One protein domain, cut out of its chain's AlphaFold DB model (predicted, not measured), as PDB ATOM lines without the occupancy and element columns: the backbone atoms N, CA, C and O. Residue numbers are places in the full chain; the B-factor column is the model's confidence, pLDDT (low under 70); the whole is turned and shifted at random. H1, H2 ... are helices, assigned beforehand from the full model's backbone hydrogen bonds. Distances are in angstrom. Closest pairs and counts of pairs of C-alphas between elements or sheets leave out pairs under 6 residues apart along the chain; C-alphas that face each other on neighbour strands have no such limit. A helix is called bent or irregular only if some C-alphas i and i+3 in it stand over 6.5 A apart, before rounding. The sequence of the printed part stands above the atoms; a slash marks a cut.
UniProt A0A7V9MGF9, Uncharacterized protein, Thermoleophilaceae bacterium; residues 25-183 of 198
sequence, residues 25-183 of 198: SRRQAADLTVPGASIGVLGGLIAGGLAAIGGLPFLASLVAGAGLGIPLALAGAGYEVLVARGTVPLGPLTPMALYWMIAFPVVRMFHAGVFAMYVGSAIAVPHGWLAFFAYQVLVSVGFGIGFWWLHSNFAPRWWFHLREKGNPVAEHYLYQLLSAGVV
ATOM      1  N   SER A  25     -27.647 -19.955   6.058       90.31
ATOM      2  CA  SER A  25     -28.046 -20.457   4.743       90.31
ATOM      3  C   SER A  25     -28.386 -19.303   3.788       90.31
ATOM      4  O   SER A  25     -28.816 -18.226   4.207       90.31
ATOM      5  N   ARG A  26     -28.290 -19.538   2.469       90.19
ATOM      6  CA  ARG A  26     -28.671 -18.543   1.443       90.19
ATOM      7  C   ARG A  26     -30.099 -18.022   1.620       90.19
ATOM      8  O   ARG A  26     -30.356 -16.845   1.392       90.19
ATOM      9  N   ARG A  27     -31.016 -18.897   2.045       91.25
ATOM     10  CA  ARG A  27     -32.410 -18.536   2.314       91.25
ATOM     11  C   ARG A  27     -32.525 -17.611   3.520       91.25
ATOM     12  O   ARG A  27     -33.184 -16.588   3.420       91.25
ATOM     13  N   GLN A  28     -31.844 -17.924   4.623       89.50
ATOM     14  CA  GLN A  28     -31.827 -17.058   5.805       89.50
ATOM     15  C   GLN A  28     -31.182 -15.700   5.509       89.50
ATOM     16  O   GLN A  28     -31.656 -14.682   6.007       89.50
ATOM     17  N   ALA A  29     -30.141 -15.672   4.672       89.81
ATOM     18  CA  ALA A  29     -29.529 -14.434   4.205       89.81
ATOM     19  C   ALA A  29     -30.495 -13.599   3.346       89.81
ATOM     20  O   ALA A  29     -30.577 -12.390   3.536       89.81
ATOM     21  N   ALA A  30     -31.255 -14.224   2.440       91.88
ATOM     22  CA  ALA A  30     -32.276 -13.536   1.648       91.88
ATOM     23  C   ALA A  30     -33.451 -13.046   2.511       91.88
ATOM     24  O   ALA A  30     -33.931 -11.933   2.337       91.88
ATOM     25  N   ASP A  31     -33.881 -13.838   3.491       92.75
ATOM     26  CA  ASP A  31     -34.962 -13.456   4.397       92.75
ATOM     27  C   ASP A  31     -34.595 -12.219   5.243       92.75
ATOM     28  O   ASP A  31     -35.472 -11.422   5.579       92.75
ATOM     29  N   LEU A  32     -33.310 -12.008   5.555       92.25
ATOM     30  CA  LEU A  32     -32.836 -10.808   6.261       92.25
ATOM     31  C   LEU A  32     -32.956  -9.528   5.431       92.25
ATOM     32  O   LEU A  32     -33.078  -8.455   6.012       92.25
ATOM     33  N   THR A  33     -32.940  -9.615   4.098       94.69
ATOM     34  CA  THR A  33     -32.975  -8.425   3.235       94.69
ATOM     35  C   THR A  33     -34.384  -7.892   2.986       94.69
ATOM     36  O   THR A  33     -34.543  -6.800   2.436       94.69
ATOM     37  N   VAL A  34     -35.409  -8.641   3.402       95.25
ATOM     38  CA  VAL A  34     -36.820  -8.336   3.138       95.25
ATOM     39  C   VAL A  34     -37.247  -6.950   3.632       95.25
ATOM     40  O   VAL A  34     -37.896  -6.257   2.847       95.25
ATOM     41  N   PRO A  35     -36.902  -6.483   4.851       93.88
ATOM     42  CA  PRO A  35     -37.321  -5.160   5.303       93.88
ATOM     43  C   PRO A  35     -36.783  -4.057   4.389       93.88
ATOM     44  O   PRO A  35     -37.579  -3.350   3.770       93.88
ATOM     45  N   GLY A  36     -35.467  -3.975   4.192       93.94
ATOM     46  CA  GLY A  36     -34.860  -3.023   3.262       93.94
ATOM     47  C   GLY A  36     -35.398  -3.121   1.827       93.94
ATOM     48  O   GLY A  36     -35.735  -2.098   1.226       93.94
ATOM     49  N   ALA A  37     -35.543  -4.333   1.284       96.75
ATOM     50  CA  ALA A  37     -36.067  -4.542  -0.067       96.75
ATOM     51  C   ALA A  37     -37.523  -4.066  -0.211       96.75
ATOM     52  O   ALA A  37     -37.866  -3.398  -1.187       96.75
ATOM     53  N   SER A  38     -38.371  -4.358   0.778       96.81
ATOM     54  CA  SER A  38     -39.789  -3.981   0.773       96.81
ATOM     55  C   SER A  38     -39.997  -2.466   0.772       96.81
ATOM     56  O   SER A  38     -40.877  -1.968   0.072       96.81
ATOM     57  N   ILE A  39     -39.135  -1.718   1.472       95.69
ATOM     58  CA  ILE A  39     -39.143  -0.250   1.463       95.69
ATOM     59  C   ILE A  39     -38.825   0.276   0.058       95.69
ATOM     60  O   ILE A  39     -39.472   1.208  -0.423       95.69
ATOM     61  N   GLY A  40     -37.862  -0.344  -0.628       96.31
ATOM     62  CA  GLY A  40     -37.525   0.009  -2.003       96.31
ATOM     63  C   GLY A  40     -38.669  -0.253  -2.985       96.31
ATOM     64  O   GLY A  40     -39.006   0.618  -3.789       96.31
ATOM     65  N   VAL A  41     -39.330  -1.409  -2.860       97.69
ATOM     66  CA  VAL A  41     -40.531  -1.748  -3.642       97.69
ATOM     67  C   VAL A  41     -41.642  -0.728  -3.401       97.69
ATOM     68  O   VAL A  41     -42.223  -0.230  -4.362       97.69
ATOM     69  N   LEU A  42     -41.898  -0.360  -2.142       97.44
ATOM     70  CA  LEU A  42     -42.878   0.670  -1.795       97.44
ATOM     71  C   LEU A  42     -42.552   2.012  -2.467       97.44
ATOM     72  O   LEU A  42     -43.444   2.641  -3.033       97.44
ATOM     73  N   GLY A  43     -41.282   2.425  -2.471       95.88
ATOM     74  CA  GLY A  43     -40.842   3.632  -3.177       95.88
ATOM     75  C   GLY A  43     -41.137   3.588  -4.682       95.88
ATOM     76  O   GLY A  43     -41.609   4.575  -5.246       95.88
ATOM     77  N   GLY A  44     -40.928   2.435  -5.324       96.88
ATOM     78  CA  GLY A  44     -41.294   2.215  -6.726       96.88
ATOM     79  C   GLY A  44     -42.801   2.280  -6.974       96.88
ATOM     80  O   GLY A  44     -43.242   2.942  -7.910       96.88
ATOM     81  N   LEU A  45     -43.605   1.657  -6.110       98.06
ATOM     82  CA  LEU A  45     -45.069   1.721  -6.201       98.06
ATOM     83  C   LEU A  45     -45.579   3.159  -6.082       98.06
ATOM     84  O   LEU A  45     -46.435   3.566  -6.863       98.06
ATOM     85  N   ILE A  46     -45.018   3.944  -5.159       97.25
ATOM     86  CA  ILE A  46     -45.354   5.365  -5.010       97.25
ATOM     87  C   ILE A  46     -44.982   6.135  -6.283       97.25
ATOM     88  O   ILE A  46     -45.809   6.879  -6.801       97.25
ATOM     89  N   ALA A  47     -43.778   5.939  -6.827       95.56
ATOM     90  CA  ALA A  47     -43.352   6.630  -8.044       95.56
ATOM     91  C   ALA A  47     -44.216   6.278  -9.265       95.56
ATOM     92  O   ALA A  47     -44.640   7.176  -9.989       95.56
ATOM     93  N   GLY A  48     -44.520   4.993  -9.468       96.31
ATOM     94  CA  GLY A  48     -45.407   4.547 -10.543       96.31
ATOM     95  C   GLY A  48     -46.845   5.042 -10.362       96.31
ATOM     96  O   GLY A  48     -47.473   5.476 -11.324       96.31
ATOM     97  N   GLY A  49     -47.354   5.051  -9.127       97.44
ATOM     98  CA  GLY A  49     -48.677   5.586  -8.802       97.44
ATOM     99  C   GLY A  49     -48.782   7.088  -9.068       97.44
ATOM    100  O   GLY A  49     -49.738   7.533  -9.698       97.44
ATOM    101  N   LEU A  50     -47.776   7.867  -8.660       96.50
ATOM    102  CA  LEU A  50     -47.714   9.303  -8.945       96.50
ATOM    103  C   LEU A  50     -47.594   9.587 -10.447       96.50
ATOM    104  O   LEU A  50     -48.231  10.515 -10.936       96.50
ATOM    105  N   ALA A  51     -46.831   8.778 -11.186       93.88
ATOM    106  CA  ALA A  51     -46.754   8.866 -12.642       93.88
ATOM    107  C   ALA A  51     -48.128   8.650 -13.299       93.88
ATOM    108  O   ALA A  51     -48.538   9.448 -14.144       93.88
ATOM    109  N   ALA A  52     -48.867   7.628 -12.859       96.19
ATOM    110  CA  ALA A  52     -50.201   7.332 -13.371       96.19
ATOM    111  C   ALA A  52     -51.208   8.444 -13.038       96.19
ATOM    112  O   ALA A  52     -51.953   8.880 -13.913       96.19
ATOM    113  N   ILE A  53     -51.194   8.956 -11.800       97.56
ATOM    114  CA  ILE A  53     -52.024  10.101 -11.377       97.56
ATOM    115  C   ILE A  53     -51.682  11.356 -12.190       97.56
ATOM    116  O   ILE A  53     -52.571  12.127 -12.537       97.56
ATOM    117  N   GLY A  54     -50.408  11.537 -12.548       93.94
ATOM    118  CA  GLY A  54     -49.937  12.605 -13.430       93.94
ATOM    119  C   GLY A  54     -50.360  12.461 -14.897       93.94
ATOM    120  O   GLY A  54     -49.957  13.282 -15.717       93.94
ATOM    121  N   GLY A  55     -51.145  11.436 -15.244       93.88
ATOM    122  CA  GLY A  55     -51.667  11.214 -16.592       93.88
ATOM    123  C   GLY A  55     -50.687  10.524 -17.541       93.88
ATOM    124  O   GLY A  55     -50.932  10.490 -18.747       93.88
ATOM    125  N   LEU A  56     -49.578   9.973 -17.035       92.44
ATOM    126  CA  LEU A  56     -48.653   9.227 -17.881       92.44
ATOM    127  C   LEU A  56     -49.281   7.900 -18.342       92.44
ATOM    128  O   LEU A  56     -49.986   7.245 -17.568       92.44
ATOM    129  N   PRO A  57     -48.986   7.443 -19.576       93.62
ATOM    130  CA  PRO A  57     -49.443   6.144 -20.057       93.62
ATOM    131  C   PRO A  57     -49.063   5.012 -19.096       93.62
ATOM    132  O   PRO A  57     -48.025   5.069 -18.435       93.62
ATOM    133  N   PHE A  58     -49.863   3.942 -19.063       94.50
ATOM    134  CA  PHE A  58     -49.645   2.809 -18.156       94.50
ATOM    135  C   PHE A  58     -48.206   2.273 -18.211       94.50
ATOM    136  O   PHE A  58     -47.558   2.127 -17.177       94.50
ATOM    137  N   LEU A  59     -47.672   2.060 -19.418       93.81
ATOM    138  CA  LEU A  59     -46.313   1.551 -19.590       93.81
ATOM    139  C   LEU A  59     -45.246   2.542 -19.092       93.81
ATOM    140  O   LEU A  59     -44.276   2.123 -18.471       93.81
ATOM    141  N   ALA A  60     -45.454   3.850 -19.269       92.38
ATOM    142  CA  ALA A  60     -44.564   4.877 -18.723       92.38
ATOM    143  C   ALA A  60     -44.569   4.856 -17.186       92.38
ATOM    144  O   ALA A  60     -43.520   4.931 -16.551       92.38
ATOM    145  N   SER A  61     -45.749   4.691 -16.589       95.12
ATOM    146  CA  SER A  61     -45.921   4.586 -15.138       95.12
ATOM    147  C   SER A  61     -45.266   3.322 -14.575       95.12
ATOM    148  O   SER A  61     -44.621   3.375 -13.528       95.12
ATOM    149  N   LEU A  62     -45.348   2.198 -15.297       95.44
ATOM    150  CA  LEU A  62     -44.616   0.977 -14.957       95.44
ATOM    151  C   LEU A  62     -43.100   1.175 -15.035       95.44
ATOM    152  O   LEU A  62     -42.395   0.756 -14.121       95.44
ATOM    153  N   VAL A  63     -42.594   1.824 -16.087       95.00
ATOM    154  CA  VAL A  63     -41.159   2.119 -16.231       95.00
ATOM    155  C   VAL A  63     -40.680   3.043 -15.110       95.00
ATOM    156  O   VAL A  63     -39.628   2.778 -14.531       95.00
ATOM    157  N   ALA A  64     -41.457   4.065 -14.741       94.06
ATOM    158  CA  ALA A  64     -41.148   4.931 -13.602       94.06
ATOM    159  C   ALA A  64     -41.094   4.138 -12.286       94.06
ATOM    160  O   ALA A  64     -40.144   4.241 -11.507       94.06
ATOM    161  N   GLY A  65     -42.107   3.304 -12.041       97.00
ATOM    162  CA  GLY A  65     -42.198   2.531 -10.810       97.00
ATOM    163  C   GLY A  65     -41.113   1.462 -10.693       97.00
ATOM    164  O   GLY A  65     -40.426   1.392  -9.677       97.00
ATOM    165  N   ALA A  66     -40.908   0.654 -11.733       97.12
ATOM    166  CA  ALA A  66     -39.909  -0.413 -11.741       97.12
ATOM    167  C   ALA A  66     -38.477   0.133 -11.832       97.12
ATOM    168  O   ALA A  66     -37.594  -0.339 -11.114       97.12
ATOM    169  N   GLY A  67     -38.258   1.157 -12.663       95.94
ATOM    170  CA  GLY A  67     -36.962   1.808 -12.851       95.94
ATOM    171  C   GLY A  67     -36.439   2.486 -11.586       95.94
ATOM    172  O   GLY A  67     -35.227   2.604 -11.424       95.94
ATOM    173  N   LEU A  68     -37.329   2.879 -10.669       97.06
ATOM    174  CA  LEU A  68     -36.955   3.322  -9.328       97.06
ATOM    175  C   LEU A  68     -36.961   2.179  -8.304       97.06
ATOM    176  O   LEU A  68     -36.009   2.025  -7.546       97.06
ATOM    177  N   GLY A  69     -38.036   1.395  -8.256       97.62
ATOM    178  CA  GLY A  69     -38.296   0.433  -7.187       97.62
ATOM    179  C   GLY A  69     -37.298  -0.714  -7.133       97.62
ATOM    180  O   GLY A  69     -36.850  -1.073  -6.049       97.62
ATOM    181  N   ILE A  70     -36.903  -1.262  -8.286       97.94
ATOM    182  CA  ILE A  70     -35.939  -2.370  -8.361       97.94
ATOM    183  C   ILE A  70     -34.569  -1.959  -7.801       97.94
ATOM    184  O   ILE A  70     -34.113  -2.592  -6.847       97.94
ATOM    185  N   PRO A  71     -33.895  -0.914  -8.324       97.88
ATOM    186  CA  PRO A  71     -32.592  -0.518  -7.795       97.88
ATOM    187  C   PRO A  71     -32.678  -0.048  -6.338       97.88
ATOM    188  O   PRO A  71     -31.752  -0.295  -5.566       97.88
ATOM    189  N   LEU A  72     -33.799   0.553  -5.924       97.38
ATOM    190  CA  LEU A  72     -34.007   0.943  -4.531       97.38
ATOM    191  C   LEU A  72     -34.163  -0.269  -3.603       97.38
ATOM    192  O   LEU A  72     -33.607  -0.271  -2.507       97.38
ATOM    193  N   ALA A  73     -34.867  -1.315  -4.041       97.75
ATOM    194  CA  ALA A  73     -35.006  -2.564  -3.299       97.75
ATOM    195  C   ALA A  73     -33.665  -3.298  -3.183       97.75
ATOM    196  O   ALA A  73     -33.338  -3.810  -2.114       97.75
ATOM    197  N   LEU A  74     -32.856  -3.296  -4.246       97.94
ATOM    198  CA  LEU A  74     -31.505  -3.859  -4.224       97.94
ATOM    199  C   LEU A  74     -30.580  -3.091  -3.273       97.94
ATOM    200  O   LEU A  74     -29.847  -3.713  -2.507       97.94
ATOM    201  N   ALA A  75     -30.633  -1.757  -3.277       97.31
ATOM    202  CA  ALA A  75     -29.890  -0.937  -2.323       97.31
ATOM    203  C   ALA A  75     -30.359  -1.205  -0.880       97.31
ATOM    204  O   ALA A  75     -29.548  -1.504  -0.009       97.31
ATOM    205  N   GLY A  76     -31.671  -1.218  -0.634       96.06
ATOM    206  CA  GLY A  76     -32.231  -1.574   0.671       96.06
ATOM    207  C   GLY A  76     -31.781  -2.959   1.149       96.06
ATOM    208  O   GLY A  76     -31.350  -3.102   2.288       96.06
ATOM    209  N   ALA A  77     -31.788  -3.963   0.271       96.12
ATOM    210  CA  ALA A  77     -31.255  -5.290   0.567       96.12
ATOM    211  C   ALA A  77     -29.749  -5.265   0.875       96.12
ATOM    212  O   ALA A  77     -29.292  -5.922   1.809       96.12
ATOM    213  N   GLY A  78     -28.973  -4.493   0.113       95.31
ATOM    214  CA  GLY A  78     -27.541  -4.302   0.336       95.31
ATOM    215  C   GLY A  78     -27.232  -3.660   1.688       95.31
ATOM    216  O   GLY A  78     -26.286  -4.081   2.354       95.31
ATOM    217  N   TYR A  79     -28.049  -2.700   2.129       94.00
ATOM    218  CA  TYR A  79     -27.949  -2.118   3.466       94.00
ATOM    219  C   TYR A  79     -28.100  -3.189   4.554       94.00
ATOM    220  O   TYR A  79     -27.239  -3.292   5.425       94.00
ATOM    221  N   GLU A  80     -29.119  -4.048   4.463       92.25
ATOM    222  CA  GLU A  80     -29.332  -5.134   5.434       92.25
ATOM    223  C   GLU A  80     -28.139  -6.093   5.484       92.25
ATOM    224  O   GLU A  80     -27.706  -6.499   6.559       92.25
ATOM    225  N   VAL A  81     -27.538  -6.408   4.331       92.25
ATOM    226  CA  VAL A  81     -26.325  -7.238   4.275       92.25
ATOM    227  C   VAL A  81     -25.145  -6.558   4.978       92.25
ATOM    228  O   VAL A  81     -24.391  -7.226   5.685       92.25
ATOM    229  N   LEU A  82     -24.969  -5.243   4.818       91.00
ATOM    230  CA  LEU A  82     -23.901  -4.493   5.494       91.00
ATOM    231  C   LEU A  82     -24.091  -4.464   7.015       91.00
ATOM    232  O   LEU A  82     -23.116  -4.598   7.759       91.00
ATOM    233  N   VAL A  83     -25.335  -4.337   7.481       89.06
ATOM    234  CA  VAL A  83     -25.671  -4.424   8.909       89.06
ATOM    235  C   VAL A  83     -25.465  -5.855   9.421       89.06
ATOM    236  O   VAL A  83     -24.936  -6.066  10.513       89.06
ATOM    237  N   ALA A  84     -25.821  -6.875   8.637       87.75
ATOM    238  CA  ALA A  84     -25.681  -8.286   9.016       87.75
ATOM    239  C   ALA A  84     -24.223  -8.728   9.120       87.75
ATOM    240  O   ALA A  84     -23.888  -9.550   9.965       87.75
ATOM    241  N   ARG A  85     -23.340  -8.121   8.330       86.94
ATOM    242  CA  ARG A  85     -21.887  -8.309   8.426       86.94
ATOM    243  C   ARG A  85     -21.228  -7.479   9.531       86.94
ATOM    244  O   ARG A  85     -20.013  -7.544   9.680       86.94
ATOM    245  N   GLY A  86     -21.989  -6.652  10.252       82.56
ATOM    246  CA  GLY A  86     -21.457  -5.757  11.282       82.56
ATOM    247  C   GLY A  86     -20.617  -4.597  10.735       82.56
ATOM    248  O   GLY A  86     -19.956  -3.911  11.509       82.56
ATOM    249  N   THR A  87     -20.631  -4.353   9.417       85.06
ATOM    250  CA  THR A  87     -19.913  -3.228   8.787       85.06
ATOM    251  C   THR A  87     -20.585  -1.894   9.100       85.06
ATOM    252  O   THR A  87     -19.925  -0.863   9.201       85.06
ATOM    253  N   VAL A  88     -21.908  -1.917   9.261       83.69
ATOM    254  CA  VAL A  88     -22.723  -0.762   9.633       83.69
ATOM    255  C   VAL A  88     -23.398  -1.046  10.976       83.69
ATOM    256  O   VAL A  88     -24.046  -2.086  11.102       83.69
ATOM    257  N   PRO A  89     -23.277  -0.158  11.983       79.56
ATOM    258  CA  PRO A  89     -23.937  -0.375  13.263       79.56
ATOM    259  C   PRO A  89     -25.458  -0.232  13.128       79.56
ATOM    260  O   PRO A  89     -25.957   0.649  12.422       79.56
ATOM    261  N   LEU A  90     -26.186  -1.093  13.840       77.81
ATOM    262  CA  LEU A  90     -27.644  -1.116  13.867       77.81
ATOM    263  C   LEU A  90     -28.193  -0.001  14.769       77.81
ATOM    264  O   LEU A  90     -27.802   0.092  15.929       77.81
ATOM    265  N   GLY A  91     -29.133   0.806  14.262       71.50
ATOM    266  CA  GLY A  91     -29.918   1.759  15.063       71.50
ATOM    267  C   GLY A  91     -29.592   3.249  14.863       71.50
ATOM    268  O   GLY A  91     -30.536   4.038  14.755       71.50
ATOM    269  N   PRO A  92     -28.318   3.683  14.778       81.12
ATOM    270  CA  PRO A  92     -28.005   5.088  14.548       81.12
ATOM    271  C   PRO A  92     -28.463   5.580  13.167       81.12
ATOM    272  O   PRO A  92     -28.230   4.931  12.148       81.12
ATOM    273  N   LEU A  93     -29.046   6.782  13.129       85.50
ATOM    274  CA  LEU A  93     -29.444   7.459  11.889       85.50
ATOM    275  C   LEU A  93     -28.232   7.779  10.998       85.50
ATOM    276  O   LEU A  93     -28.293   7.606   9.786       85.50
ATOM    277  N   THR A  94     -27.119   8.217  11.594       86.94
ATOM    278  CA  THR A  94     -25.914   8.681  10.882       86.94
ATOM    279  C   THR A  94     -25.369   7.704   9.830       86.94
ATOM    280  O   THR A  94     -25.259   8.100   8.672       86.94
ATOM    281  N   PRO A  95     -25.025   6.443  10.151       86.88
ATOM    282  CA  PRO A  95     -24.482   5.514   9.162       86.88
ATOM    283  C   PRO A  95     -25.490   5.174   8.061       86.88
ATOM    284  O   PRO A  95     -25.107   4.979   6.910       86.88
ATOM    285  N   MET A  96     -26.781   5.138   8.392       89.88
ATOM    286  CA  MET A  96     -27.836   4.913   7.414       89.88
ATOM    287  C   MET A  96     -27.988   6.111   6.468       89.88
ATOM    288  O   MET A  96     -28.109   5.925   5.259       89.88
ATOM    289  N   ALA A  97     -27.909   7.336   6.992       90.06
ATOM    290  CA  ALA A  97     -27.900   8.551   6.189       90.06
ATOM    291  C   ALA A  97     -26.673   8.606   5.265       90.06
ATOM    292  O   ALA A  97     -26.826   8.908   4.087       90.06
ATOM    293  N   LEU A  98     -25.480   8.244   5.752       91.81
ATOM    294  CA  LEU A  98     -24.261   8.182   4.934       91.81
ATOM    295  C   LEU A  98     -24.359   7.141   3.814       91.81
ATOM    296  O   LEU A  98     -23.964   7.419   2.684       91.81
ATOM    297  N   TYR A  99     -24.918   5.962   4.106       94.12
ATOM    298  CA  TYR A  99     -25.185   4.943   3.093       94.12
ATOM    299  C   TYR A  99     -26.097   5.494   1.986       94.12
ATOM    300  O   TYR A  99     -25.768   5.428   0.797       94.12
ATOM    301  N   TRP A 100     -27.223   6.096   2.375       95.31
ATOM    302  CA  TRP A 100     -28.197   6.626   1.425       95.31
ATOM    303  C   TRP A 100     -27.733   7.893   0.712       95.31
ATOM    304  O   TRP A 100     -28.137   8.102  -0.428       95.31
ATOM    305  N   MET A 101     -26.816   8.664   1.295       94.81
ATOM    306  CA  MET A 101     -26.173   9.808   0.642       94.81
ATOM    307  C   MET A 101     -25.465   9.425  -0.658       94.81
ATOM    308  O   MET A 101     -25.371  10.242  -1.569       94.81
ATOM    309  N   ILE A 102     -25.005   8.177  -0.769       95.31
ATOM    310  CA  ILE A 102     -24.363   7.647  -1.974       95.31
ATOM    311  C   ILE A 102     -25.353   6.804  -2.780       95.31
ATOM    312  O   ILE A 102     -25.508   7.005  -3.986       95.31
ATOM    313  N   ALA A 103     -26.050   5.872  -2.126       96.31
ATOM    314  CA  ALA A 103     -26.928   4.932  -2.815       96.31
ATOM    315  C   ALA A 103     -28.109   5.636  -3.501       96.31
ATOM    316  O   ALA A 103     -28.431   5.317  -4.645       96.31
ATOM    317  N   PHE A 104     -28.733   6.623  -2.851       96.62
ATOM    318  CA  PHE A 104     -29.914   7.291  -3.395       96.62
ATOM    319  C   PHE A 104     -29.607   8.081  -4.678       96.62
ATOM    320  O   PHE A 104     -30.303   7.852  -5.670       96.62
ATOM    321  N   PRO A 105     -28.564   8.937  -4.750       96.69
ATOM    322  CA  PRO A 105     -28.197   9.590  -6.004       96.69
ATOM    323  C   PRO A 105     -27.911   8.610  -7.140       96.69
ATOM    324  O   PRO A 105     -28.386   8.828  -8.251       96.69
ATOM    325  N   VAL A 106     -27.205   7.507  -6.872       96.69
ATOM    326  CA  VAL A 106     -26.910   6.479  -7.884       96.69
ATOM    327  C   VAL A 106     -28.198   5.840  -8.408       96.69
ATOM    328  O   VAL A 106     -28.412   5.781  -9.619       96.69
ATOM    329  N   VAL A 107     -29.101   5.437  -7.510       97.69
ATOM    330  CA  VAL A 107     -30.424   4.900  -7.867       97.69
ATOM    331  C   VAL A 107     -31.225   5.916  -8.686       97.69
ATOM    332  O   VAL A 107     -31.856   5.566  -9.683       97.69
ATOM    333  N   ARG A 108     -31.185   7.197  -8.310       96.12
ATOM    334  CA  ARG A 108     -31.909   8.263  -9.010       96.12
ATOM    335  C   ARG A 108     -31.320   8.581 -10.376       96.12
ATOM    336  O   ARG A 108     -32.103   8.852 -11.282       96.12
ATOM    337  N   MET A 109     -29.998   8.517 -10.536       95.38
ATOM    338  CA  MET A 109     -29.326   8.628 -11.833       95.38
ATOM    339  C   MET A 109     -29.745   7.494 -12.757       95.38
ATOM    340  O   MET A 109     -30.149   7.749 -13.888       95.38
ATOM    341  N   PHE A 110     -29.715   6.257 -12.256       95.12
ATOM    342  CA  PHE A 110     -30.164   5.090 -13.006       95.12
ATOM    343  C   PHE A 110     -31.630   5.234 -13.429       95.12
ATOM    344  O   PHE A 110     -31.938   5.118 -14.613       95.12
ATOM    345  N   HIS A 111     -32.520   5.570 -12.491       95.19
ATOM    346  CA  HIS A 111     -33.936   5.777 -12.783       95.19
ATOM    347  C   HIS A 111     -34.143   6.877 -13.835       95.19
ATOM    348  O   HIS A 111     -34.879   6.668 -14.796       95.19
ATOM    349  N   ALA A 112     -33.465   8.022 -13.699       93.50
ATOM    350  CA  ALA A 112     -33.544   9.105 -14.675       93.50
ATOM    351  C   ALA A 112     -33.032   8.678 -16.058       93.50
ATOM    352  O   ALA A 112     -33.646   9.035 -17.056       93.50
ATOM    353  N   GLY A 113     -31.956   7.887 -16.130       92.62
ATOM    354  CA  GLY A 113     -31.423   7.343 -17.382       92.62
ATOM    355  C   GLY A 113     -32.392   6.387 -18.068       92.62
ATOM    356  O   GLY A 113     -32.705   6.576 -19.240       92.62
ATOM    357  N   VAL A 114     -32.925   5.411 -17.329       91.94
ATOM    358  CA  VAL A 114     -33.928   4.462 -17.842       91.94
ATOM    359  C   VAL A 114     -35.178   5.199 -18.318       91.94
ATOM    360  O   VAL A 114     -35.680   4.940 -19.410       91.94
ATOM    361  N   PHE A 115     -35.664   6.161 -17.534       89.94
ATOM    362  CA  PHE A 115     -36.852   6.928 -17.889       89.94
ATOM    363  C   PHE A 115     -36.606   7.857 -19.089       89.94
ATOM    364  O   PHE A 115     -37.461   7.973 -19.966       89.94
ATOM    365  N   ALA A 116     -35.414   8.455 -19.191       88.62
ATOM    366  CA  ALA A 116     -34.996   9.262 -20.336       88.62
ATOM    367  C   ALA A 116     -34.912   8.451 -21.634       88.62
ATOM    368  O   ALA A 116     -35.236   8.982 -22.691       88.62
ATOM    369  N   MET A 117     -34.509   7.178 -21.580       87.88
ATOM    370  CA  MET A 117     -34.529   6.301 -22.759       87.88
ATOM    371  C   MET A 117     -35.955   6.045 -23.264       87.88
ATOM    372  O   MET A 117     -36.140   5.816 -24.454       87.88
ATOM    373  N   TYR A 118     -36.954   6.100 -22.378       86.50
ATOM    374  CA  TYR A 118     -38.353   5.847 -22.723       86.50
ATOM    375  C   TYR A 118     -39.113   7.116 -23.158       86.50
ATOM    376  O   TYR A 118     -39.883   7.063 -24.113       86.50
ATOM    377  N   VAL A 119     -38.906   8.259 -22.486       80.19
ATOM    378  CA  VAL A 119     -39.667   9.516 -22.715       80.19
ATOM    379  C   VAL A 119     -38.833  10.619 -23.396       80.19
ATOM    380  O   VAL A 119     -39.382  11.601 -23.888       80.19
ATOM    381  N   GLY A 120     -37.508  10.471 -23.459       76.31
ATOM    382  CA  GLY A 120     -36.568  11.487 -23.949       76.31
ATOM    383  C   GLY A 120     -35.851  12.256 -22.827       76.31
ATOM    384  O   GLY A 120     -36.371  12.453 -21.727       76.31
ATOM    385  N   SER A 121     -34.621  12.712 -23.099       66.69
ATOM    386  CA  SER A 121     -33.705  13.290 -22.096       66.69
ATOM    387  C   SER A 121     -34.071  14.696 -21.611       66.69
ATOM    388  O   SER A 121     -33.802  15.022 -20.454       66.69
ATOM    389  N   ALA A 122     -34.717  15.507 -22.457       64.06
ATOM    390  CA  ALA A 122     -35.088  16.889 -22.138       64.06
ATOM    391  C   ALA A 122     -36.049  16.996 -20.938       64.06
ATOM    392  O   ALA A 122     -36.060  18.005 -20.240       64.06
ATOM    393  N   ILE A 123     -36.825  15.941 -20.680       66.44
ATOM    394  CA  ILE A 123     -37.808  15.883 -19.590       66.44
ATOM    395  C   ILE A 123     -37.167  15.370 -18.293       66.44
ATOM    396  O   ILE A 123     -37.504  15.832 -17.206       66.44
ATOM    397  N   ALA A 124     -36.225  14.430 -18.388       72.38
ATOM    398  CA  ALA A 124     -35.653  13.774 -17.215       72.38
ATOM    399  C   ALA A 124     -34.559  14.605 -16.522       72.38
ATOM    400  O   ALA A 124     -34.474  14.597 -15.292       72.38
ATOM    401  N   VAL A 125     -33.705  15.302 -17.290       81.19
ATOM    402  CA  VAL A 125     -32.518  16.003 -16.759       81.19
ATOM    403  C   VAL A 125     -32.299  17.364 -17.452       81.19
ATOM    404  O   VAL A 125     -31.301  17.557 -18.151       81.19
ATOM    405  N   PRO A 126     -33.201  18.344 -17.259       77.38
ATOM    406  CA  PRO A 126     -33.199  19.596 -18.028       77.38
ATOM    407  C   PRO A 126     -31.965  20.488 -17.803       77.38
ATOM    408  O   PRO A 126     -31.567  21.220 -18.699       77.38
ATOM    409  N   HIS A 127     -31.328  20.405 -16.630       86.12
ATOM    410  CA  HIS A 127     -30.161  21.225 -16.256       86.12
ATOM    411  C   HIS A 127     -28.834  20.439 -16.307       86.12
ATOM    412  O   HIS A 127     -27.823  20.872 -15.756       86.12
ATOM    413  N   GLY A 128     -28.836  19.260 -16.939       88.81
ATOM    414  CA  GLY A 128     -27.671  18.380 -17.039       88.81
ATOM    415  C   GLY A 128     -27.440  17.467 -15.825       88.81
ATOM    416  O   GLY A 128     -27.967  17.662 -14.727       88.81
ATOM    417  N   TRP A 129     -26.637  16.423 -16.045       91.44
ATOM    418  CA  TRP A 129     -26.455  15.305 -15.111       91.44
ATOM    419  C   TRP A 129     -25.778  15.691 -13.795       91.44
ATOM    420  O   TRP A 129     -26.172  15.198 -12.739       91.44
ATOM    421  N   LEU A 130     -24.803  16.604 -13.835       93.50
ATOM    422  CA  LEU A 130     -24.074  17.024 -12.638       93.50
ATOM    423  C   LEU A 130     -24.972  17.797 -11.661       93.50
ATOM    424  O   LEU A 130     -24.982  17.498 -10.468       93.50
ATOM    425  N   ALA A 131     -25.762  18.746 -12.173       92.81
ATOM    426  CA  ALA A 131     -26.712  19.510 -11.367       92.81
ATOM    427  C   ALA A 131     -27.775  18.593 -10.746       92.81
ATOM    428  O   ALA A 131     -28.093  18.712  -9.563       92.81
ATOM    429  N   PHE A 132     -28.272  17.622 -11.518       93.12
ATOM    430  CA  PHE A 132     -29.198  16.627 -10.994       93.12
ATOM    431  C   PHE A 132     -28.551  15.779  -9.897       93.12
ATOM    432  O   PHE A 132     -29.168  15.606  -8.852       93.12
ATOM    433  N   PHE A 133     -27.329  15.268 -10.087       95.38
ATOM    434  CA  PHE A 133     -26.642  14.470  -9.067       95.38
ATOM    435  C   PHE A 133     -26.477  15.250  -7.757       95.38
ATOM    436  O   PHE A 133     -26.859  14.749  -6.700       95.38
ATOM    437  N   ALA A 134     -25.992  16.493  -7.831       94.88
ATOM    438  CA  ALA A 134     -25.845  17.363  -6.665       94.88
ATOM    439  C   ALA A 134     -27.187  17.583  -5.945       94.88
ATOM    440  O   ALA A 134     -27.265  17.470  -4.722       94.88
ATOM    441  N   TYR A 135     -28.265  17.808  -6.700       94.56
ATOM    442  CA  TYR A 135     -29.610  17.901  -6.138       94.56
ATOM    443  C   TYR A 135     -30.047  16.597  -5.450       94.56
ATOM    444  O   TYR A 135     -30.575  16.642  -4.339       94.56
ATOM    445  N   GLN A 136     -29.785  15.425  -6.042       96.44
ATOM    446  CA  GLN A 136     -30.128  14.150  -5.400       96.44
ATOM    447  C   GLN A 136     -29.323  13.903  -4.123       96.44
ATOM    448  O   GLN A 136     -29.862  13.298  -3.200       96.44
ATOM    449  N   VAL A 137     -28.075  14.376  -4.030       95.38
ATOM    450  CA  VAL A 137     -27.298  14.310  -2.780       95.38
ATOM    451  C   VAL A 137     -28.006  15.097  -1.677       95.38
ATOM    452  O   VAL A 137     -28.169  14.581  -0.576       95.38
ATOM    453  N   LEU A 138     -28.519  16.295  -1.963       94.62
ATOM    454  CA  LEU A 138     -29.282  17.074  -0.979       94.62
ATOM    455  C   LEU A 138     -30.589  16.374  -0.569       94.62
ATOM    456  O   LEU A 138     -30.903  16.276   0.616       94.62
ATOM    457  N   VAL A 139     -31.329  15.833  -1.541       94.88
ATOM    458  CA  VAL A 139     -32.602  15.127  -1.296       94.88
ATOM    459  C   VAL A 139     -32.393  13.800  -0.557       94.88
ATOM    460  O   VAL A 139     -33.267  13.370   0.201       94.88
ATOM    461  N   SER A 140     -31.232  13.164  -0.726       95.06
ATOM    462  CA  SER A 140     -30.912  11.871  -0.115       95.06
ATOM    463  C   SER A 140     -31.023  11.874   1.409       95.06
ATOM    464  O   SER A 140     -31.371  10.849   1.987       95.06
ATOM    465  N   VAL A 141     -30.795  13.019   2.062       91.19
ATOM    466  CA  VAL A 141     -30.926  13.157   3.517       91.19
ATOM    467  C   VAL A 141     -32.371  12.916   3.949       91.19
ATOM    468  O   VAL A 141     -32.623  12.109   4.842       91.19
ATOM    469  N   GLY A 142     -33.332  13.560   3.277       92.44
ATOM    470  CA  GLY A 142     -34.758  13.359   3.543       92.44
ATOM    471  C   GLY A 142     -35.185  11.916   3.280       92.44
ATOM    472  O   GLY A 142     -35.896  11.321   4.091       92.44
ATOM    473  N   PHE A 143     -34.679  11.321   2.196       93.94
ATOM    474  CA  PHE A 143     -34.906   9.907   1.909       93.94
ATOM    475  C   PHE A 143     -34.336   8.999   3.009       93.94
ATOM    476  O   PHE A 143     -35.034   8.111   3.490       93.94
ATOM    477  N   GLY A 144     -33.098   9.238   3.445       92.94
ATOM    478  CA  GLY A 144     -32.429   8.461   4.485       92.94
ATOM    479  C   GLY A 144     -33.171   8.507   5.821       92.94
ATOM    480  O   GLY A 144     -33.308   7.473   6.469       92.94
ATOM    481  N   ILE A 145     -33.723   9.666   6.197       92.88
ATOM    482  CA  ILE A 145     -34.583   9.808   7.384       92.88
ATOM    483  C   ILE A 145     -35.863   8.977   7.234       92.88
ATOM    484  O   ILE A 145     -36.232   8.246   8.154       92.88
ATOM    485  N   GLY A 146     -36.533   9.058   6.082       92.69
ATOM    486  CA  GLY A 146     -37.742   8.274   5.812       92.69
ATOM    487  C   GLY A 146     -37.476   6.767   5.833       92.69
ATOM    488  O   GLY A 146     -38.223   6.013   6.460       92.69
ATOM    489  N   PHE A 147     -36.375   6.334   5.215       93.94
ATOM    490  CA  PHE A 147     -35.931   4.945   5.240       93.94
ATOM    491  C   PHE A 147     -35.630   4.491   6.669       93.94
ATOM    492  O   PHE A 147     -36.114   3.441   7.077       93.94
ATOM    493  N   TRP A 148     -34.898   5.290   7.451       94.06
ATOM    494  CA  TRP A 148     -34.606   4.995   8.856       94.06
ATOM    495  C   TRP A 148     -35.860   4.819   9.686       94.06
ATOM    496  O   TRP A 148     -35.971   3.849  10.436       94.06
ATOM    497  N   TRP A 149     -36.818   5.729   9.530       93.31
ATOM    498  CA  TRP A 149     -38.074   5.648  10.252       93.31
ATOM    499  C   TRP A 149     -38.828   4.367   9.894       93.31
ATOM    500  O   TRP A 149     -39.240   3.623  10.785       93.31
ATOM    501  N   LEU A 150     -38.970   4.065   8.601       93.56
ATOM    502  CA  LEU A 150     -39.720   2.894   8.158       93.56
ATOM    503  C   LEU A 150     -39.013   1.593   8.550       93.56
ATOM    504  O   LEU A 150     -39.653   0.680   9.066       93.56
ATOM    505  N   HIS A 151     -37.692   1.534   8.389       93.25
ATOM    506  CA  HIS A 151     -36.856   0.405   8.793       93.25
ATOM    507  C   HIS A 151     -36.939   0.159  10.300       93.25
ATOM    508  O   HIS A 151     -37.256  -0.950  10.716       93.25
ATOM    509  N   SER A 152     -36.800   1.200  11.122       90.44
ATOM    510  CA  SER A 152     -36.863   1.079  12.585       90.44
ATOM    511  C   SER A 152     -38.229   0.607  13.095       90.44
ATOM    512  O   SER A 152     -38.305  -0.025  14.145       90.44
ATOM    513  N   ASN A 153     -39.314   0.890  12.369       90.50
ATOM    514  CA  ASN A 153     -40.665   0.455  12.743       90.50
ATOM    515  C   ASN A 153     -41.036  -0.922  12.169       90.50
ATOM    516  O   ASN A 153     -41.769  -1.684  12.805       90.50
ATOM    517  N   PHE A 154     -40.562  -1.244  10.965       89.62
ATOM    518  CA  PHE A 154     -40.923  -2.467  10.251       89.62
ATOM    519  C   PHE A 154     -39.962  -3.626  10.534       89.62
ATOM    520  O   PHE A 154     -40.407  -4.743  10.808       89.62
ATOM    521  N   ALA A 155     -38.652  -3.372  10.521       88.50
ATOM    522  CA  ALA A 155     -37.629  -4.407  10.616       88.50
ATOM    523  C   ALA A 155     -37.677  -5.206  11.932       88.50
ATOM    524  O   ALA A 155     -37.616  -6.434  11.852       88.50
ATOM    525  N   PRO A 156     -37.916  -4.606  13.123       89.00
ATOM    526  CA  PRO A 156     -38.033  -5.384  14.358       89.00
ATOM    527  C   PRO A 156     -39.153  -6.426  14.312       89.00
ATOM    528  O   PRO A 156     -38.952  -7.562  14.733       89.00
ATOM    529  N   ARG A 157     -40.317  -6.070  13.748       90.56
ATOM    530  CA  ARG A 157     -41.457  -6.993  13.601       90.56
ATOM    531  C   ARG A 157     -41.095  -8.178  12.713       90.56
ATOM    532  O   ARG A 157     -41.452  -9.310  13.023       90.56
ATOM    533  N   TRP A 158     -40.350  -7.922  11.641       91.69
ATOM    534  CA  TRP A 158     -39.864  -8.970  10.753       91.69
ATOM    535  C   TRP A 158     -38.805  -9.861  11.417       91.69
ATOM    536  O   TRP A 158     -38.856 -11.082  11.289       91.69
ATOM    537  N   TRP A 159     -37.869  -9.289  12.175       90.31
ATOM    538  CA  TRP A 159     -36.831 -10.065  12.855       90.31
ATOM    539  C   TRP A 159     -37.390 -10.999  13.930       90.31
ATOM    540  O   TRP A 159     -36.845 -12.089  14.096       90.31
ATOM    541  N   PHE A 160     -38.497 -10.649  14.598       90.06
ATOM    542  CA  PHE A 160     -39.198 -11.586  15.488       90.06
ATOM    543  C   PHE A 160     -39.627 -12.858  14.748       90.06
ATOM    544  O   PHE A 160     -39.339 -13.959  15.217       90.06
ATOM    545  N   HIS A 161     -40.200 -12.707  13.553       90.44
ATOM    546  CA  HIS A 161     -40.578 -13.832  12.693       90.44
ATOM    547  C   HIS A 161     -39.368 -14.656  12.228       90.44
ATOM    548  O   HIS A 161     -39.426 -15.881  12.148       90.44
ATOM    549  N   LEU A 162     -38.238 -14.010  11.929       89.00
ATOM    550  CA  LEU A 162     -37.015 -14.723  11.538       89.00
ATOM    551  C   LEU A 162     -36.361 -15.473  12.698       89.00
ATOM    552  O   LEU A 162     -35.803 -16.552  12.484       89.00
ATOM    553  N   ARG A 163     -36.438 -14.933  13.916       88.25
ATOM    554  CA  ARG A 163     -35.962 -15.613  15.123       88.25
ATOM    555  C   ARG A 163     -36.734 -16.907  15.361       88.25
ATOM    556  O   ARG A 163     -36.118 -17.924  15.647       88.25
ATOM    557  N   GLU A 164     -38.055 -16.899  15.187       88.00
ATOM    558  CA  GLU A 164     -38.887 -18.110  15.307       88.00
ATOM    559  C   GLU A 164     -38.490 -19.199  14.299       88.00
ATOM    560  O   GLU A 164     -38.599 -20.389  14.583       88.00
ATOM    561  N   LYS A 165     -37.946 -18.798  13.146       87.31
ATOM    562  CA  LYS A 165     -37.378 -19.699  12.130       87.31
ATOM    563  C   LYS A 165     -35.919 -20.102  12.396       87.31
ATOM    564  O   LYS A 165     -35.302 -20.726  11.533       87.31
ATOM    565  N   GLY A 166     -35.349 -19.728  13.542       84.62
ATOM    566  CA  GLY A 166     -33.985 -20.076  13.943       84.62
ATOM    567  C   GLY A 166     -32.885 -19.290  13.221       84.62
ATOM    568  O   GLY A 166     -31.814 -19.839  12.973       84.62
ATOM    569  N   ASN A 167     -33.128 -18.037  12.817       89.38
ATOM    570  CA  ASN A 167     -32.081 -17.190  12.234       89.38
ATOM    571  C   ASN A 167     -31.203 -16.550  13.339       89.38
ATOM    572  O   ASN A 167     -31.698 -15.677  14.063       89.38
ATOM    573  N   PRO A 168     -29.905 -16.905  13.437       85.75
ATOM    574  CA  PRO A 168     -29.033 -16.439  14.519       85.75
ATOM    575  C   PRO A 168     -28.701 -14.938  14.444       85.75
ATOM    576  O   PRO A 168     -28.507 -14.295  15.473       85.75
ATOM    577  N   VAL A 169     -28.678 -14.337  13.246       85.56
ATOM    578  CA  VAL A 169     -28.434 -12.889  13.089       85.56
ATOM    579  C   VAL A 169     -29.647 -12.079  13.543       85.56
ATOM    580  O   VAL A 169     -29.495 -11.071  14.231       85.56
ATOM    581  N   ALA A 170     -30.859 -12.537  13.217       83.69
ATOM    582  CA  ALA A 170     -32.085 -11.884  13.675       83.69
ATOM    583  C   ALA A 170     -32.222 -11.940  15.205       83.69
ATOM    584  O   ALA A 170     -32.618 -10.958  15.832       83.69
ATOM    585  N   GLU A 171     -31.852 -13.070  15.812       85.81
ATOM    586  CA  GLU A 171     -31.790 -13.205  17.266       85.81
ATOM    587  C   GLU A 171     -30.818 -12.184  17.883       85.81
ATOM    588  O   GLU A 171     -31.180 -11.472  18.824       85.81
ATOM    589  N   HIS A 172     -29.627 -12.034  17.301       85.56
ATOM    590  CA  HIS A 172     -28.639 -11.058  17.752       85.56
ATOM    591  C   HIS A 172     -29.151  -9.610  17.682       85.56
ATOM    592  O   HIS A 172     -28.994  -8.857  18.645       85.56
ATOM    593  N   TYR A 173     -29.817  -9.218  16.591       85.00
ATOM    594  CA  TYR A 173     -30.418  -7.884  16.467       85.00
ATOM    595  C   TYR A 173     -31.445  -7.596  17.556       85.00
ATOM    596  O   TYR A 173     -31.442  -6.518  18.151       85.00
ATOM    597  N   LEU A 174     -32.316  -8.564  17.839       83.38
ATOM    598  CA  LEU A 174     -33.338  -8.414  18.868       83.38
ATOM    599  C   LEU A 174     -32.718  -8.286  20.260       83.38
ATOM    600  O   LEU A 174     -33.168  -7.442  21.034       83.38
ATOM    601  N   TYR A 175     -31.662  -9.048  20.567       85.38
ATOM    602  CA  TYR A 175     -30.927  -8.868  21.820       85.38
ATOM    603  C   TYR A 175     -30.341  -7.461  21.938       85.38
ATOM    604  O   TYR A 175     -30.545  -6.820  22.965       85.38
ATOM    605  N   GLN A 176     -29.695  -6.933  20.891       81.94
ATOM    606  CA  GLN A 176     -29.146  -5.572  20.922       81.94
ATOM    607  C   GLN A 176     -30.223  -4.511  21.181       81.94
ATOM    608  O   GLN A 176     -30.034  -3.627  22.021       81.94
ATOM    609  N   LEU A 177     -31.370  -4.614  20.502       80.62
ATOM    610  CA  LEU A 177     -32.489  -3.683  20.678       80.62
ATOM    611  C   LEU A 177     -33.069  -3.741  22.097       80.62
ATOM    612  O   LEU A 177     -33.335  -2.700  22.701       80.62
ATOM    613  N   LEU A 178     -33.237  -4.946  22.648       82.94
ATOM    614  CA  LEU A 178     -33.745  -5.140  24.006       82.94
ATOM    615  C   LEU A 178     -32.753  -4.627  25.056       82.94
ATOM    616  O   LEU A 178     -33.153  -3.909  25.973       82.94
ATOM    617  N   SER A 179     -31.459  -4.925  24.905       81.94
ATOM    618  CA  SER A 179     -30.407  -4.435  25.799       81.94
ATOM    619  C   SER A 179     -30.330  -2.907  25.807       81.94
ATOM    620  O   SER A 179     -30.252  -2.310  26.882       81.94
ATOM    621  N   ALA A 180     -30.430  -2.258  24.643       75.75
ATOM    622  CA  ALA A 180     -30.459  -0.799  24.548       75.75
ATOM    623  C   ALA A 180     -31.676  -0.194  25.275       75.75
ATOM    624  O   ALA A 180     -31.535   0.776  26.025       75.75
ATOM    625  N   GLY A 181     -32.861  -0.796  25.121       74.38
ATOM    626  CA  GLY A 181     -34.081  -0.356  25.805       74.38
ATOM    627  C   GLY A 181     -34.024  -0.520  27.328       74.38
ATOM    628  O   GLY A 181     -34.475   0.359  28.067       74.38
ATOM    629  N   VAL A 182     -33.428  -1.613  27.816       73.44
ATOM    630  CA  VAL A 182     -33.236  -1.870  29.253       73.44
ATOM    631  C   VAL A 182     -32.304  -0.830  29.873       73.44
ATOM    632  O   VAL A 182     -32.669  -0.209  30.874       73.44
ATOM    633  N   VAL A 183     -31.149  -0.565  29.254       71.50
ATOM    634  CA  VAL A 183     -30.197   0.462  29.719       71.50
ATOM    635  C   VAL A 183     -30.862   1.838  29.785       71.50
ATOM    636  O   VAL A 183     -30.717   2.552  30.777       71.50
TER     637      VAL A 183
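This is residues 25 to 183 of the 198 residues of an uncharacterized protein of Thermoleophilaceae bacterium (UniProt A0A7V9MGF9). What shape do these coordinates draw? Three long helices, H2, H3 and H4, run back and forth side by side, and the long arm H6a crosses H4 steeply and reaches the first residues of H2; H1, H6b and H7 gather at one end, while the short H5 sits at the other. How is it made up? The 159 printed residues hold seven named helices in the order H1 to H7 and no named strand, an all helix domain with part aligned, part crossed packing. How large is it? It is compact by its radius of gyration of the C-alphas, 17.3 A, yet elongated, spanning 53 by 29 by 26 A.

Where are the first helices? H1 takes residues 26 to 32, from C-alpha 26 at (-28.671, -18.543, 1.443), H2 residues 34 to 53, 28.0 A long, and H3 residues 58 to 84, 37.9 A long. What follows? H4, residues 93 to 119 and 36.1 A long, has a kink of 31 degrees near residue 100, and H5 is residues 121 to 124. Is the longest helix straight? H6, residues 129 to 164, was assigned as one helix by its hydrogen bonds but is bent, with C-alphas 153 and 156 lying 6.6 A apart. Its arms, H6a at residues 129 to 153, 34.6 A long with a kink of 39 degrees near residue 139, and H6b at 156 to 164, stand at a steep tilt of 59 degrees. Where is the last helix? H7, residues 168 to 183, is 22.8 A long and ends at C-alpha 183, (-30.197, 0.462, 29.719).

What does H1 meet? It only just touches H6b, with 3 pairs of C-alphas within 8 A, the closest being Asp 31 and Leu 162 at 7.5 A. How do the long helices stand? H2 and H3 form a hairpin at a shallow tilt of 19 degrees, with closest C-alphas Gly 44 and Gly 69 3.5 A apart; H3 and H4 form another at 26 degrees, closest at Gly 67 and His 111, 5.0 A. H4 touches H6a at a steep tilt of 55 degrees, opposite ways, with Ala 97 and Gly 144 closest at 4.8 A between C-alphas. What else do H5, H6 and H7 touch? H5 touches residues 112 to 116 of H4, closest at C-alphas 124 and 116, 5.5 A; H6a touches H2 with residues 147 to 151 alone, closest at His 151 and Pro 35, 6.6 A between C-alphas. H7 touches H6b with residues 170 to 174 alone, the closest C-alphas being Ala 170 and Trp 159, 5.1 A. Are the backbones helical throughout? Every O i to N i+4 pair is within hydrogen-bond range in H1, H2 and H7, against 22 of 23 in H3, 21 of 23 in H4, 19 of 21 in H6a and 4 of 5 in H6b; H5 is too short for such a pair.

How far does it reach? The two C-alphas farthest apart, Gly 120 and Val 183, are 55.2 A apart. Is anything cut or long? The printed part has no cut; the link from H3 to H4 is short and the others are tight. Where is confidence low? The mean pLDDT of the printed part is 90.5, and residues 121 to 123 are under 70.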